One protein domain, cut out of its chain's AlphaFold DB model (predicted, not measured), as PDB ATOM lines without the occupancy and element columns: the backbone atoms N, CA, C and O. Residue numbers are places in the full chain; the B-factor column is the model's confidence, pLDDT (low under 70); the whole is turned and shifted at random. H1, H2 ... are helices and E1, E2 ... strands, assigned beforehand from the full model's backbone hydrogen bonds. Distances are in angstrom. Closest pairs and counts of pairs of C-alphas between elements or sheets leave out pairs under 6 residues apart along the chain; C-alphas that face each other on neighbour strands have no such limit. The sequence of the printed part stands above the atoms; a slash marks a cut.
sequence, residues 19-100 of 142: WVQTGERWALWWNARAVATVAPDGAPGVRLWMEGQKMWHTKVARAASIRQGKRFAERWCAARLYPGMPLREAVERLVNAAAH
ATOM      1  N   TRP A  19     -11.210 -57.986 110.653       90.88
ATOM      2  CA  TRP A  19     -10.768 -56.925 111.557       90.88
ATOM      3  C   TRP A  19      -9.742 -57.431 112.567       90.88
ATOM      4  O   TRP A  19     -10.030 -58.317 113.365       90.88
ATOM      5  N   VAL A  20      -8.581 -56.785 112.598       89.56
ATOM      6  CA  VAL A  20      -7.523 -57.011 113.584       89.56
ATOM      7  C   VAL A  20      -7.325 -55.734 114.388       89.56
ATOM      8  O   VAL A  20      -7.184 -54.651 113.817       89.56
ATOM      9  N   GLN A  21      -7.319 -55.857 115.714       90.25
ATOM     10  CA  GLN A  21      -7.005 -54.752 116.612       90.25
ATOM     11  C   GLN A  21      -5.500 -54.709 116.890       90.25
ATOM     12  O   GLN A  21      -4.856 -55.734 117.102       90.25
ATOM     13  N   THR A  22      -4.924 -53.514 116.889       86.94
ATOM     14  CA  THR A  22      -3.539 -53.261 117.297       86.94
ATOM     15  C   THR A  22      -3.519 -51.956 118.087       86.94
ATOM     16  O   THR A  22      -3.596 -50.871 117.511       86.94
ATOM     17  N   GLY A  23      -3.485 -52.068 119.416       89.56
ATOM     18  CA  GLY A  23      -3.710 -50.932 120.312       89.56
ATOM     19  C   GLY A  23      -5.105 -50.330 120.107       89.56
ATOM     20  O   GLY A  23      -6.111 -51.042 120.116       89.56
ATOM     21  N   GLU A  24      -5.162 -49.021 119.869       88.94
ATOM     22  CA  GLU A  24      -6.407 -48.282 119.593       88.94
ATOM     23  C   GLU A  24      -6.838 -48.335 118.118       88.94
ATOM     24  O   GLU A  24      -7.929 -47.891 117.750       88.94
ATOM     25  N   ARG A  25      -5.984 -48.884 117.250       92.31
ATOM     26  CA  ARG A  25      -6.223 -48.977 115.814       92.31
ATOM     27  C   ARG A  25      -6.880 -50.304 115.461       92.31
ATOM     28  O   ARG A  25      -6.468 -51.369 115.911       92.31
ATOM     29  N   TRP A  26      -7.844 -50.241 114.556       94.44
ATOM     30  CA  TRP A  26      -8.442 -51.396 113.903       94.44
ATOM     31  C   TRP A  26      -8.061 -51.405 112.433       94.44
ATOM     32  O   TRP A  26      -8.273 -50.414 111.746       94.44
ATOM     33  N   ALA A  27      -7.538 -52.520 111.938       93.31
ATOM     34  CA  ALA A  27      -7.233 -52.708 110.526       93.31
ATOM     35  C   ALA A  27      -8.094 -53.836 109.948       93.31
ATOM     36  O   ALA A  27      -8.174 -54.911 110.537       93.31
ATOM     37  N   LEU A  28      -8.740 -53.593 108.810       92.88
ATOM     38  CA  LEU A  28      -9.442 -54.608 108.034       92.88
ATOM     39  C   LEU A  28      -8.461 -55.211 107.038       92.88
ATOM     40  O   LEU A  28      -7.948 -54.499 106.175       92.88
ATOM     41  N   TRP A  29      -8.218 -56.510 107.158       90.88
ATOM     42  CA  TRP A  29      -7.291 -57.233 106.302       90.88
ATOM     43  C   TRP A  29      -8.016 -58.047 105.233       90.88
ATOM     44  O   TRP A  29      -8.987 -58.752 105.515       90.88
ATOM     45  N   TRP A  30      -7.496 -57.980 104.013       87.44
ATOM     46  CA  TRP A  30      -7.942 -58.728 102.846       87.44
ATOM     47  C   TRP A  30      -6.718 -59.178 102.046       87.44
ATOM     48  O   TRP A  30      -5.864 -58.354 101.729       87.44
ATOM     49  N   ASN A  31      -6.611 -60.474 101.740       82.38
ATOM     50  CA  ASN A  31      -5.476 -61.058 101.007       82.38
ATOM     51  C   ASN A  31      -4.101 -60.597 101.536       82.38
ATOM     52  O   ASN A  31      -3.266 -60.117 100.777       82.38
ATOM     53  N   ALA A  32      -3.888 -60.700 102.854       80.25
ATOM     54  CA  ALA A  32      -2.659 -60.273 103.535       80.25
ATOM     55  C   ALA A  32      -2.318 -58.767 103.429       80.25
ATOM     56  O   ALA A  32      -1.216 -58.366 103.795       80.25
ATOM     57  N   ARG A  33      -3.261 -57.918 103.001       86.06
ATOM     58  CA  ARG A  33      -3.117 -56.457 102.961       86.06
ATOM     59  C   ARG A  33      -4.176 -55.779 103.827       86.06
ATOM     60  O   ARG A  33      -5.351 -56.137 103.779       86.06
ATOM     61  N   ALA A  34      -3.779 -54.757 104.582       90.44
ATOM     62  CA  ALA A  34      -4.728 -53.863 105.236       90.44
ATOM     63  C   ALA A  34      -5.414 -52.981 104.177       90.44
ATOM     64  O   ALA A  34      -4.757 -52.197 103.499       90.44
ATOM     65  N   VAL A  35      -6.730 -53.129 104.021       94.00
ATOM     66  CA  VAL A  35      -7.555 -52.377 103.054       94.00
ATOM     67  C   VAL A  35      -8.383 -51.284 103.719       94.00
ATOM     68  O   VAL A  35      -8.874 -50.386 103.042       94.00
ATOM     69  N   ALA A  36      -8.529 -51.326 105.043       96.44
ATOM     70  CA  ALA A  36      -9.037 -50.196 105.803       96.44
ATOM     71  C   ALA A  36      -8.382 -50.100 107.176       96.44
ATOM     72  O   ALA A  36      -8.008 -51.107 107.770       96.44
ATOM     73  N   THR A  37      -8.297 -48.884 107.697       95.94
ATOM     74  CA  THR A  37      -7.838 -48.583 109.048       95.94
ATOM     75  C   THR A  37      -8.820 -47.632 109.714       95.94
ATOM     76  O   THR A  37      -9.195 -46.625 109.121       95.94
ATOM     77  N   VAL A  38      -9.211 -47.934 110.950       96.25
ATOM     78  CA  VAL A  38      -9.983 -47.064 111.841       96.25
ATOM     79  C   VAL A  38      -9.117 -46.761 113.052       96.25
ATOM     80  O   VAL A  38      -8.669 -47.690 113.721       96.25
ATOM     81  N   ALA A  39      -8.879 -45.491 113.349       94.62
ATOM     82  CA  ALA A  39      -8.152 -45.108 114.554       94.62
ATOM     83  C   ALA A  39      -8.677 -43.782 115.115       94.62
ATOM     84  O   ALA A  39      -9.134 -42.933 114.341       94.62
ATOM     85  N   PRO A  40      -8.588 -43.579 116.438       93.00
ATOM     86  CA  PRO A  40      -8.626 -42.244 117.011       93.00
ATOM     87  C   PRO A  40      -7.482 -41.398 116.437       93.00
ATOM     88  O   PRO A  40      -6.395 -41.901 116.153       93.00
ATOM     89  N   ASP A  41      -7.730 -40.108 116.249       89.88
ATOM     90  CA  ASP A  41      -6.748 -39.135 115.755       89.88
ATOM     91  C   ASP A  41      -6.767 -37.838 116.582       89.88
ATOM     92  O   ASP A  41      -6.442 -36.765 116.080       89.88
ATOM     93  N   GLY A  42      -7.188 -37.939 117.847       87.62
ATOM     94  CA  GLY A  42      -7.189 -36.835 118.809       87.62
ATOM     95  C   GLY A  42      -8.377 -35.871 118.718       87.62
ATOM     96  O   GLY A  42      -8.484 -34.990 119.562       87.62
ATOM     97  N   ALA A  43      -9.290 -36.032 117.754       88.00
ATOM     98  CA  ALA A  43     -10.551 -35.279 117.722       88.00
ATOM     99  C   ALA A  43     -11.764 -36.188 117.995       88.00
ATOM    100  O   ALA A  43     -11.626 -37.413 117.956       88.00
ATOM    101  N   PRO A  44     -12.960 -35.616 118.252       90.25
ATOM    102  CA  PRO A  44     -14.166 -36.401 118.490       90.25
ATOM    103  C   PRO A  44     -14.445 -37.396 117.354       90.25
ATOM    104  O   PRO A  44     -14.483 -37.030 116.175       90.25
ATOM    105  N   GLY A  45     -14.664 -38.660 117.719       91.94
ATOM    106  CA  GLY A  45     -14.896 -39.756 116.780       91.94
ATOM    107  C   GLY A  45     -13.611 -40.464 116.341       91.94
ATOM    108  O   GLY A  45     -12.666 -40.615 117.109       91.94
ATOM    109  N   VAL A  46     -13.608 -40.973 115.110       95.31
ATOM    110  CA  VAL A  46     -12.498 -41.749 114.537       95.31
ATOM    111  C   VAL A  46     -12.218 -41.344 113.098       95.31
ATOM    112  O   VAL A  46     -13.130 -40.974 112.350       95.31
ATOM    113  N   ARG A  47     -10.957 -41.473 112.688       96.94
ATOM    114  CA  ARG A  47     -10.526 -41.335 111.298       96.94
ATOM    115  C   ARG A  47     -10.432 -42.702 110.629       96.94
ATOM    116  O   ARG A  47     -10.058 -43.703 111.240       96.94
ATOM    117  N   LEU A  48     -10.804 -42.715 109.356       96.50
ATOM    118  CA  LEU A  48     -10.855 -43.878 108.487       96.50
ATOM    119  C   LEU A  48      -9.934 -43.649 107.299       96.50
ATOM    120  O   LEU A  48     -10.066 -42.628 106.628       96.50
ATOM    121  N   TRP A  49      -9.084 -44.619 106.998       96.88
ATOM    122  CA  TRP A  49      -8.348 -44.702 105.738       96.88
ATOM    123  C   TRP A  49      -8.758 -45.987 105.049       96.88
ATOM    124  O   TRP A  49      -8.773 -47.032 105.691       96.88
ATOM    125  N   MET A  50      -9.131 -45.921 103.779       97.00
ATOM    126  CA  MET A  50      -9.587 -47.083 103.027       97.00
ATOM    127  C   MET A  50      -8.958 -47.101 101.643       97.00
ATOM    128  O   MET A  50      -8.817 -46.062 100.995       97.00
ATOM    129  N   GLU A  51      -8.642 -48.302 101.183       94.19
ATOM    130  CA  GLU A  51      -8.014 -48.572  99.903       94.19
ATOM    131  C   GLU A  51      -8.770 -49.688  99.168       94.19
ATOM    132  O   GLU A  51      -9.170 -50.695  99.756       94.19
ATOM    133  N   GLY A  52      -9.006 -49.496  97.874       88.69
ATOM    134  CA  GLY A  52      -9.560 -50.501  96.970       88.69
ATOM    135  C   GLY A  52      -8.470 -51.211  96.165       88.69
ATOM    136  O   GLY A  52      -7.277 -51.067  96.425       88.69
ATOM    137  N   GLN A  53      -8.879 -51.959  95.134       85.06
ATOM    138  CA  GLN A  53      -7.933 -52.705  94.286       85.06
ATOM    139  C   GLN A  53      -6.984 -51.808  93.479       85.06
ATOM    140  O   GLN A  53      -5.860 -52.200  93.188       85.06
ATOM    141  N   LYS A  54      -7.442 -50.613  93.100       88.38
ATOM    142  CA  LYS A  54      -6.714 -49.672  92.243       88.38
ATOM    143  C   LYS A  54      -6.062 -48.581  93.091       88.38
ATOM    144  O   LYS A  54      -6.652 -48.157  94.081       88.38
ATOM    145  N   MET A  55      -4.898 -48.076  92.674       84.81
ATOM    146  CA  MET A  55      -4.151 -47.040  93.415       84.81
ATOM    147  C   MET A  55      -4.941 -45.738  93.637       84.81
ATOM    148  O   MET A  55      -4.734 -45.059  94.633       84.81
ATOM    149  N   TRP A  56      -5.878 -45.404  92.744       87.94
ATOM    150  CA  TRP A  56      -6.752 -44.228  92.871       87.94
ATOM    151  C   TRP A  56      -8.035 -44.503  93.666       87.94
ATOM    152  O   TRP A  56      -8.815 -43.591  93.929       87.94
ATOM    153  N   HIS A  57      -8.294 -45.752  94.060       91.56
ATOM    154  CA  HIS A  57      -9.369 -46.077  94.991       91.56
ATOM    155  C   HIS A  57      -8.866 -45.887  96.418       91.56
ATOM    156  O   HIS A  57      -8.790 -46.847  97.174       91.56
ATOM    157  N   THR A  58      -8.531 -44.659  96.797       94.69
ATOM    158  CA  THR A  58      -8.193 -44.301  98.178       94.69
ATOM    159  C   THR A  58      -9.241 -43.336  98.717       94.69
ATOM    160  O   THR A  58      -9.786 -42.503  97.991       94.69
ATOM    161  N   LYS A  59      -9.604 -43.482  99.992       96.06
ATOM    162  CA  LYS A  59     -10.540 -42.570 100.655       96.06
ATOM    163  C   LYS A  59     -10.185 -42.401 102.119       96.06
ATOM    164  O   LYS A  59      -9.987 -43.376 102.838       96.06
ATOM    165  N   VAL A  60     -10.207 -41.148 102.561       96.50
ATOM    166  CA  VAL A  60     -10.174 -40.783 103.975       96.50
ATOM    167  C   VAL A  60     -11.565 -40.304 104.385       96.50
ATOM    168  O   VAL A  60     -12.232 -39.598 103.626       96.50
ATOM    169  N   ALA A  61     -12.042 -40.731 105.549       95.69
ATOM    170  CA  ALA A  61     -13.343 -40.339 106.090       95.69
ATOM    171  C   ALA A  61     -13.297 -40.238 107.621       95.69
ATOM    172  O   ALA A  61     -12.314 -40.634 108.249       95.69
ATOM    173  N   ARG A  62     -14.372 -39.730 108.230       95.62
ATOM    174  CA  ARG A  62     -14.570 -39.754 109.684       95.62
ATOM    175  C   ARG A  62     -15.900 -40.390 110.047       95.62
ATOM    176  O   ARG A  62     -16.844 -40.353 109.260       95.62
ATOM    177  N   ALA A  63     -15.957 -40.969 111.238       95.81
ATOM    178  CA  ALA A  63     -17.173 -41.507 111.830       95.81
ATOM    179  C   ALA A  63     -17.244 -41.142 113.314       95.81
ATOM    180  O   ALA A  63     -16.214 -40.953 113.958       95.81
ATOM    181  N   ALA A  64     -18.453 -41.085 113.869       94.75
ATOM    182  CA  ALA A  64     -18.662 -40.742 115.274       94.75
ATOM    183  C   ALA A  64     -18.194 -41.853 116.231       94.75
ATOM    184  O   ALA A  64     -17.951 -41.601 117.405       94.75
ATOM    185  N   SER A  65     -18.062 -43.092 115.746       94.19
ATOM    186  CA  SER A  65     -17.618 -44.232 116.552       94.19
ATOM    187  C   SER A  65     -16.855 -45.268 115.731       94.19
ATOM    188  O   SER A  65     -17.036 -45.375 114.514       94.19
ATOM    189  N   ILE A  66     -16.066 -46.107 116.414       92.38
ATOM    190  CA  ILE A  66     -15.377 -47.256 115.802       92.38
ATOM    191  C   ILE A  66     -16.380 -48.174 115.097       92.38
ATOM    192  O   ILE A  66     -16.132 -48.603 113.974       92.38
ATOM    193  N   ARG A  67     -17.533 -48.461 115.718       93.62
ATOM    194  CA  ARG A  67     -18.557 -49.351 115.142       93.62
ATOM    195  C   ARG A  67     -19.101 -48.808 113.821       93.62
ATOM    196  O   ARG A  67     -19.201 -49.557 112.850       93.62
ATOM    197  N   GLN A  68     -19.431 -47.518 113.782       95.94
ATOM    198  CA  GLN A  68     -19.887 -46.861 112.558       95.94
ATOM    199  C   GLN A  68     -18.776 -46.845 111.502       95.94
ATOM    200  O   GLN A  68     -19.022 -47.173 110.343       95.94
ATOM    201  N   GLY A  69     -17.550 -46.525 111.920       95.62
ATOM    202  CA  GLY A  69     -16.384 -46.498 111.052       95.62
ATOM    203  C   GLY A  69     -16.094 -47.846 110.395       95.62
ATOM    204  O   GLY A  69     -15.926 -47.910 109.180       95.62
ATOM    205  N   LYS A  70     -16.136 -48.935 111.171       95.25
ATOM    206  CA  LYS A  70     -15.974 -50.300 110.658       95.25
ATOM    207  C   LYS A  70     -17.038 -50.649 109.619       95.25
ATOM    208  O   LYS A  70     -16.682 -51.053 108.519       95.25
ATOM    209  N   ARG A  71     -18.323 -50.410 109.906       96.31
ATOM    210  CA  ARG A  71     -19.408 -50.705 108.949       96.31
ATOM    211  C   ARG A  71     -19.308 -49.905 107.657       96.31
ATOM    212  O   ARG A  71     -19.613 -50.417 106.580       96.31
ATOM    213  N   PHE A  72     -18.904 -48.642 107.755       96.69
ATOM    214  CA  PHE A  72     -18.679 -47.819 106.574       96.69
ATOM    215  C   PHE A  72     -17.516 -48.363 105.737       96.69
ATOM    216  O   PHE A  72     -17.674 -48.557 104.532       96.69
ATOM    217  N   ALA A  73     -16.390 -48.669 106.387       96.50
ATOM    218  CA  ALA A  73     -15.216 -49.234 105.736       96.50
ATOM    219  C   ALA A  73     -15.506 -50.586 105.073       96.50
ATOM    220  O   ALA A  73     -15.162 -50.773 103.911       96.50
ATOM    221  N   GLU A  74     -16.211 -51.491 105.755       95.69
ATOM    222  CA  GLU A  74     -16.634 -52.786 105.211       95.69
ATOM    223  C   GLU A  74     -17.390 -52.621 103.893       95.69
ATOM    224  O   GLU A  74     -17.004 -53.199 102.882       95.69
ATOM    225  N   ARG A  75     -18.435 -51.785 103.878       97.44
ATOM    226  CA  ARG A  75     -19.255 -51.556 102.679       97.44
ATOM    227  C   ARG A  75     -18.458 -50.887 101.565       97.44
ATOM    228  O   ARG A  75     -18.590 -51.262 100.402       97.44
ATOM    229  N   TRP A  76     -17.643 -49.891 101.908       97.19
ATOM    230  CA  TRP A  76     -16.859 -49.143 100.930       97.19
ATOM    231  C   TRP A  76     -15.780 -50.012 100.272       97.19
ATOM    232  O   TRP A  76     -15.629 -49.961  99.047       97.19
ATOM    233  N   CYS A  77     -15.074 -50.823 101.067       95.19
ATOM    234  CA  CYS A  77     -14.068 -51.771 100.593       95.19
ATOM    235  C   CYS A  77     -14.721 -52.908  99.806       95.19
ATOM    236  O   CYS A  77     -14.282 -53.189  98.697       95.19
ATOM    237  N   ALA A  78     -15.802 -53.514 100.308       94.94
ATOM    238  CA  ALA A  78     -16.494 -54.618  99.637       94.94
ATOM    239  C   ALA A  78     -16.929 -54.253  98.209       94.94
ATOM    240  O   ALA A  78     -16.612 -54.982  97.271       94.94
ATOM    241  N   ALA A  79     -17.542 -53.078  98.023       95.88
ATOM    242  CA  ALA A  79     -17.965 -52.593  96.706       95.88
ATOM    243  C   ALA A  79     -16.806 -52.418  95.701       95.88
ATOM    244  O   ALA A  79     -17.027 -52.415  94.494       95.88
ATOM    245  N   ARG A  80     -15.571 -52.231  96.185       95.19
ATOM    246  CA  ARG A  80     -14.378 -51.975  95.357       95.19
ATOM    247  C   ARG A  80     -13.466 -53.183  95.202       95.19
ATOM    248  O   ARG A  80     -12.707 -53.222  94.242       95.19
ATOM    249  N   LEU A  81     -13.498 -54.107  96.156       92.00
ATOM    250  CA  LEU A  81     -12.737 -55.356  96.130       92.00
ATOM    251  C   LEU A  81     -13.478 -56.452  95.356       92.00
ATOM    252  O   LEU A  81     -12.829 -57.321  94.783       92.00
ATOM    253  N   TYR A  82     -14.813 -56.381  95.297       92.56
ATOM    254  CA  TYR A  82     -15.663 -57.354  94.611       92.56
ATOM    255  C   TYR A  82     -16.709 -56.666  93.708       92.56
ATOM    256  O   TYR A  82     -17.905 -56.742  93.985       92.56
ATOM    257  N   PRO A  83     -16.297 -55.995  92.615       91.06
ATOM    258  CA  PRO A  83     -17.199 -55.185  91.785       91.06
ATOM    259  C   PRO A  83     -18.301 -55.973  91.048       91.06
ATOM    260  O   PRO A  83     -19.234 -55.361  90.542       91.06
ATOM    261  N   GLY A  84     -18.213 -57.306  90.987       93.56
ATOM    262  CA  GLY A  84     -19.225 -58.181  90.375       93.56
ATOM    263  C   GLY A  84     -20.091 -58.959  91.370       93.56
ATOM    264  O   GLY A  84     -20.845 -59.829  90.953       93.56
ATOM    265  N   MET A  85     -19.959 -58.703  92.675       95.62
ATOM    266  CA  MET A  85     -20.661 -59.444  93.726       95.62
ATOM    267  C   MET A  85     -21.706 -58.550  94.411       95.62
ATOM    268  O   MET A  85     -21.417 -57.376  94.667       95.62
ATOM    269  N   PRO A  86     -22.895 -59.074  94.770       97.06
ATOM    270  CA  PRO A  86     -23.861 -58.331  95.570       97.06
ATOM    271  C   PRO A  86     -23.222 -57.805  96.858       97.06
ATOM    272  O   PRO A  86     -22.520 -58.532  97.559       97.06
ATOM    273  N   LEU A  87     -23.482 -56.540  97.212       96.19
ATOM    274  CA  LEU A  87     -22.780 -55.870  98.317       96.19
ATOM    275  C   LEU A  87     -22.869 -56.639  99.645       96.19
ATOM    276  O   LEU A  87     -21.910 -56.651 100.412       96.19
ATOM    277  N   ARG A  88     -24.014 -57.270  99.923       95.44
ATOM    278  CA  ARG A  88     -24.222 -58.079 101.132       95.44
ATOM    279  C   ARG A  88     -23.248 -59.259 101.181       95.44
ATOM    280  O   ARG A  88     -22.521 -59.390 102.160       95.44
ATOM    281  N   GLU A  89     -23.189 -60.045 100.110       94.69
ATOM    282  CA  GLU A  89     -22.274 -61.185  99.977       94.69
ATOM    283  C   GLU A  89     -20.811 -60.735  99.994       94.69
ATOM    284  O   GLU A  89     -19.973 -61.348 100.649       94.69
ATOM    285  N   ALA A  90     -20.503 -59.616  99.336       93.62
ATOM    286  CA  ALA A  90     -19.161 -59.047  99.315       93.62
ATOM    287  C   ALA A  90     -18.682 -58.648 100.723       93.62
ATOM    288  O   ALA A  90     -17.524 -58.888 101.070       93.62
ATOM    289  N   VAL A  91     -19.561 -58.066 101.547       93.12
ATOM    290  CA  VAL A  91     -19.266 -57.746 102.954       93.12
ATOM    291  C   VAL A  91     -19.106 -59.020 103.781       93.12
ATOM    292  O   VAL A  91     -18.139 -59.127 104.531       93.12
ATOM    293  N   GLU A  92     -20.003 -59.997 103.625       91.38
ATOM    294  CA  GLU A  92     -19.909 -61.287 104.319       91.38
ATOM    295  C   GLU A  92     -18.587 -61.988 104.000       91.38
ATOM    296  O   GLU A  92     -17.868 -62.386 104.913       91.38
ATOM    297  N   ARG A  93     -18.202 -62.049 102.723       87.69
ATOM    298  CA  ARG A  93     -16.924 -62.615 102.281       87.69
ATOM    299  C   ARG A  93     -15.725 -61.843 102.827       87.69
ATOM    300  O   ARG A  93     -14.728 -62.454 103.196       87.69
ATOM    301  N   LEU A  94     -15.796 -60.512 102.859       88.69
ATOM    302  CA  LEU A  94     -14.713 -59.655 103.346       88.69
ATOM    303  C   LEU A  94     -14.485 -59.803 104.859       88.69
ATOM    304  O   LEU A  94     -13.339 -59.830 105.302       88.69
ATOM    305  N   VAL A  95     -15.558 -59.898 105.646       86.69
ATOM    306  CA  VAL A  95     -15.489 -59.936 107.117       86.69
ATOM    307  C   VAL A  95     -15.332 -61.364 107.649       86.69
ATOM    308  O   VAL A  95     -14.560 -61.574 108.581       86.69
ATOM    309  N   ASN A  96     -15.976 -62.359 107.028       77.50
ATOM    310  CA  ASN A  96     -15.909 -63.773 107.427       77.50
ATOM    311  C   ASN A  96     -14.789 -64.554 106.719       77.50
ATOM    312  O   ASN A  96     -14.845 -65.781 106.623       77.50
ATOM    313  N   ALA A  97     -13.752 -63.878 106.219       59.94
ATOM    314  CA  ALA A  97     -12.677 -64.505 105.449       59.94
ATOM    315  C   ALA A  97     -11.860 -65.566 106.228       59.94
ATOM    316  O   ALA A  97     -11.203 -66.387 105.597       59.94
ATOM    317  N   ALA A  98     -12.002 -65.668 107.558       48.06
ATOM    318  CA  ALA A  98     -11.516 -66.818 108.334       48.06
ATOM    319  C   ALA A  98     -12.141 -68.166 107.893       48.06
ATOM    320  O   ALA A  98     -11.521 -69.213 108.056       48.06
ATOM    321  N   ALA A  99     -13.339 -68.150 107.293       42.53
ATOM    322  CA  ALA A  99     -13.995 -69.339 106.739       42.53
ATOM    323  C   ALA A  99     -13.505 -69.699 105.325       42.53
ATOM    324  O   ALA A  99     -13.742 -70.806 104.847       42.53
ATOM    325  N   HIS A 100     -12.821 -68.779 104.645       43.56
ATOM    326  CA  HIS A 100     -12.302 -68.995 103.301       43.56
ATOM    327  C   HIS A 100     -10.796 -69.185 103.406       43.56
ATOM    328  O   HIS A 100     -10.009 -68.272 103.154       43.56
TER     329      HIS A 100
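What this domain is: This is residues 19 to 100 of the 142 residues of an uncharacterized protein of Stenotrophomonas sp. ESTM1D_MKCIP4_1 (UniProt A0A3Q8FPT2). A strongly twisted wall of five antiparallel strands, E1 to E5, has one long helix, H1, packed over one face along the strands, and no named helix covers the other face. The shorter helix H2 folds back across the last part of H1, and its residues 93 to 95 graze the sheet. The printed part has 82 residues, with E1, E2, E3, E4, E5, H1 and H2 in that order along the chain and also E1 to E5 in that order across the sheet. The class is mixed, helices and strands. The whole is compact, with a radius of gyration of the C-alphas of 12.2 A and spans of 37 by 27 by 21 A.

Where its parts are: E1 is residues 19 to 22, 9.9 A long, with C-alpha 19 at (-10.768, -56.925, 111.557). E2 is residues 25 to 30, 16.3 A, and E3 is residues 33 to 39, 17.0 A. E4, residues 46 to 51, measures 16.8 A, and E5, residues 58 to 63, measures 16.6 A. H1 is residues 66 to 81, 21.4 A, beginning with C-alpha 66 at (-15.377, -47.256, 115.802). H2 is residues 87 to 95, 12.1 A, ending with C-alpha 95 at (-15.489, -59.936, 107.117).

How they stand to each other: The five strands form a meander, each strand the antiparallel neighbour of the one before, and each successive pair is a hairpin. E1 and E5 are the edge strands. Within hydrogen-bond range are N 20 and O 27 of E1 and E2, 2.8 A, and N 28 and O 36 of E2 and E3, 2.8 A. E3 and E4 have N 37 and O 49 at 2.8 A, and E4 and E5 have N 48 and O 61 at 2.8 A. H1 is on one face of the sheet, two layers, at a height over the sheet of 7.8 A. It lies over E3 and E4 and runs along the strands, at 25 degrees to E3 on the local plane. The closest C-alphas of H1 and E3 are those of Ala 73 and Ala 36, 6.3 A apart. H2 touches H1, which meets it with residues 74 to 79 alone; the closest C-alphas, of Ala 78 and Ala 90, are 5.2 A apart. They run opposite ways at a steep tilt of 69 degrees, only just short of perpendicular. H2 only grazes the sheet with residues 93 to 95; its closest C-alphas with E2 are those of Leu 94 and Trp 30, 6.9 A apart. Every O i to N i+4 pair is within hydrogen-bond range in H2, and 11 of 12 in H1.

The domain as a whole: The C-alphas farthest apart, those of Gly 42 and Gly 84, are 37.5 A from each other. The printed part has no cut, and no link is long. The mean pLDDT of the printed part is 90.3, and residues 97 to 100 are under 70.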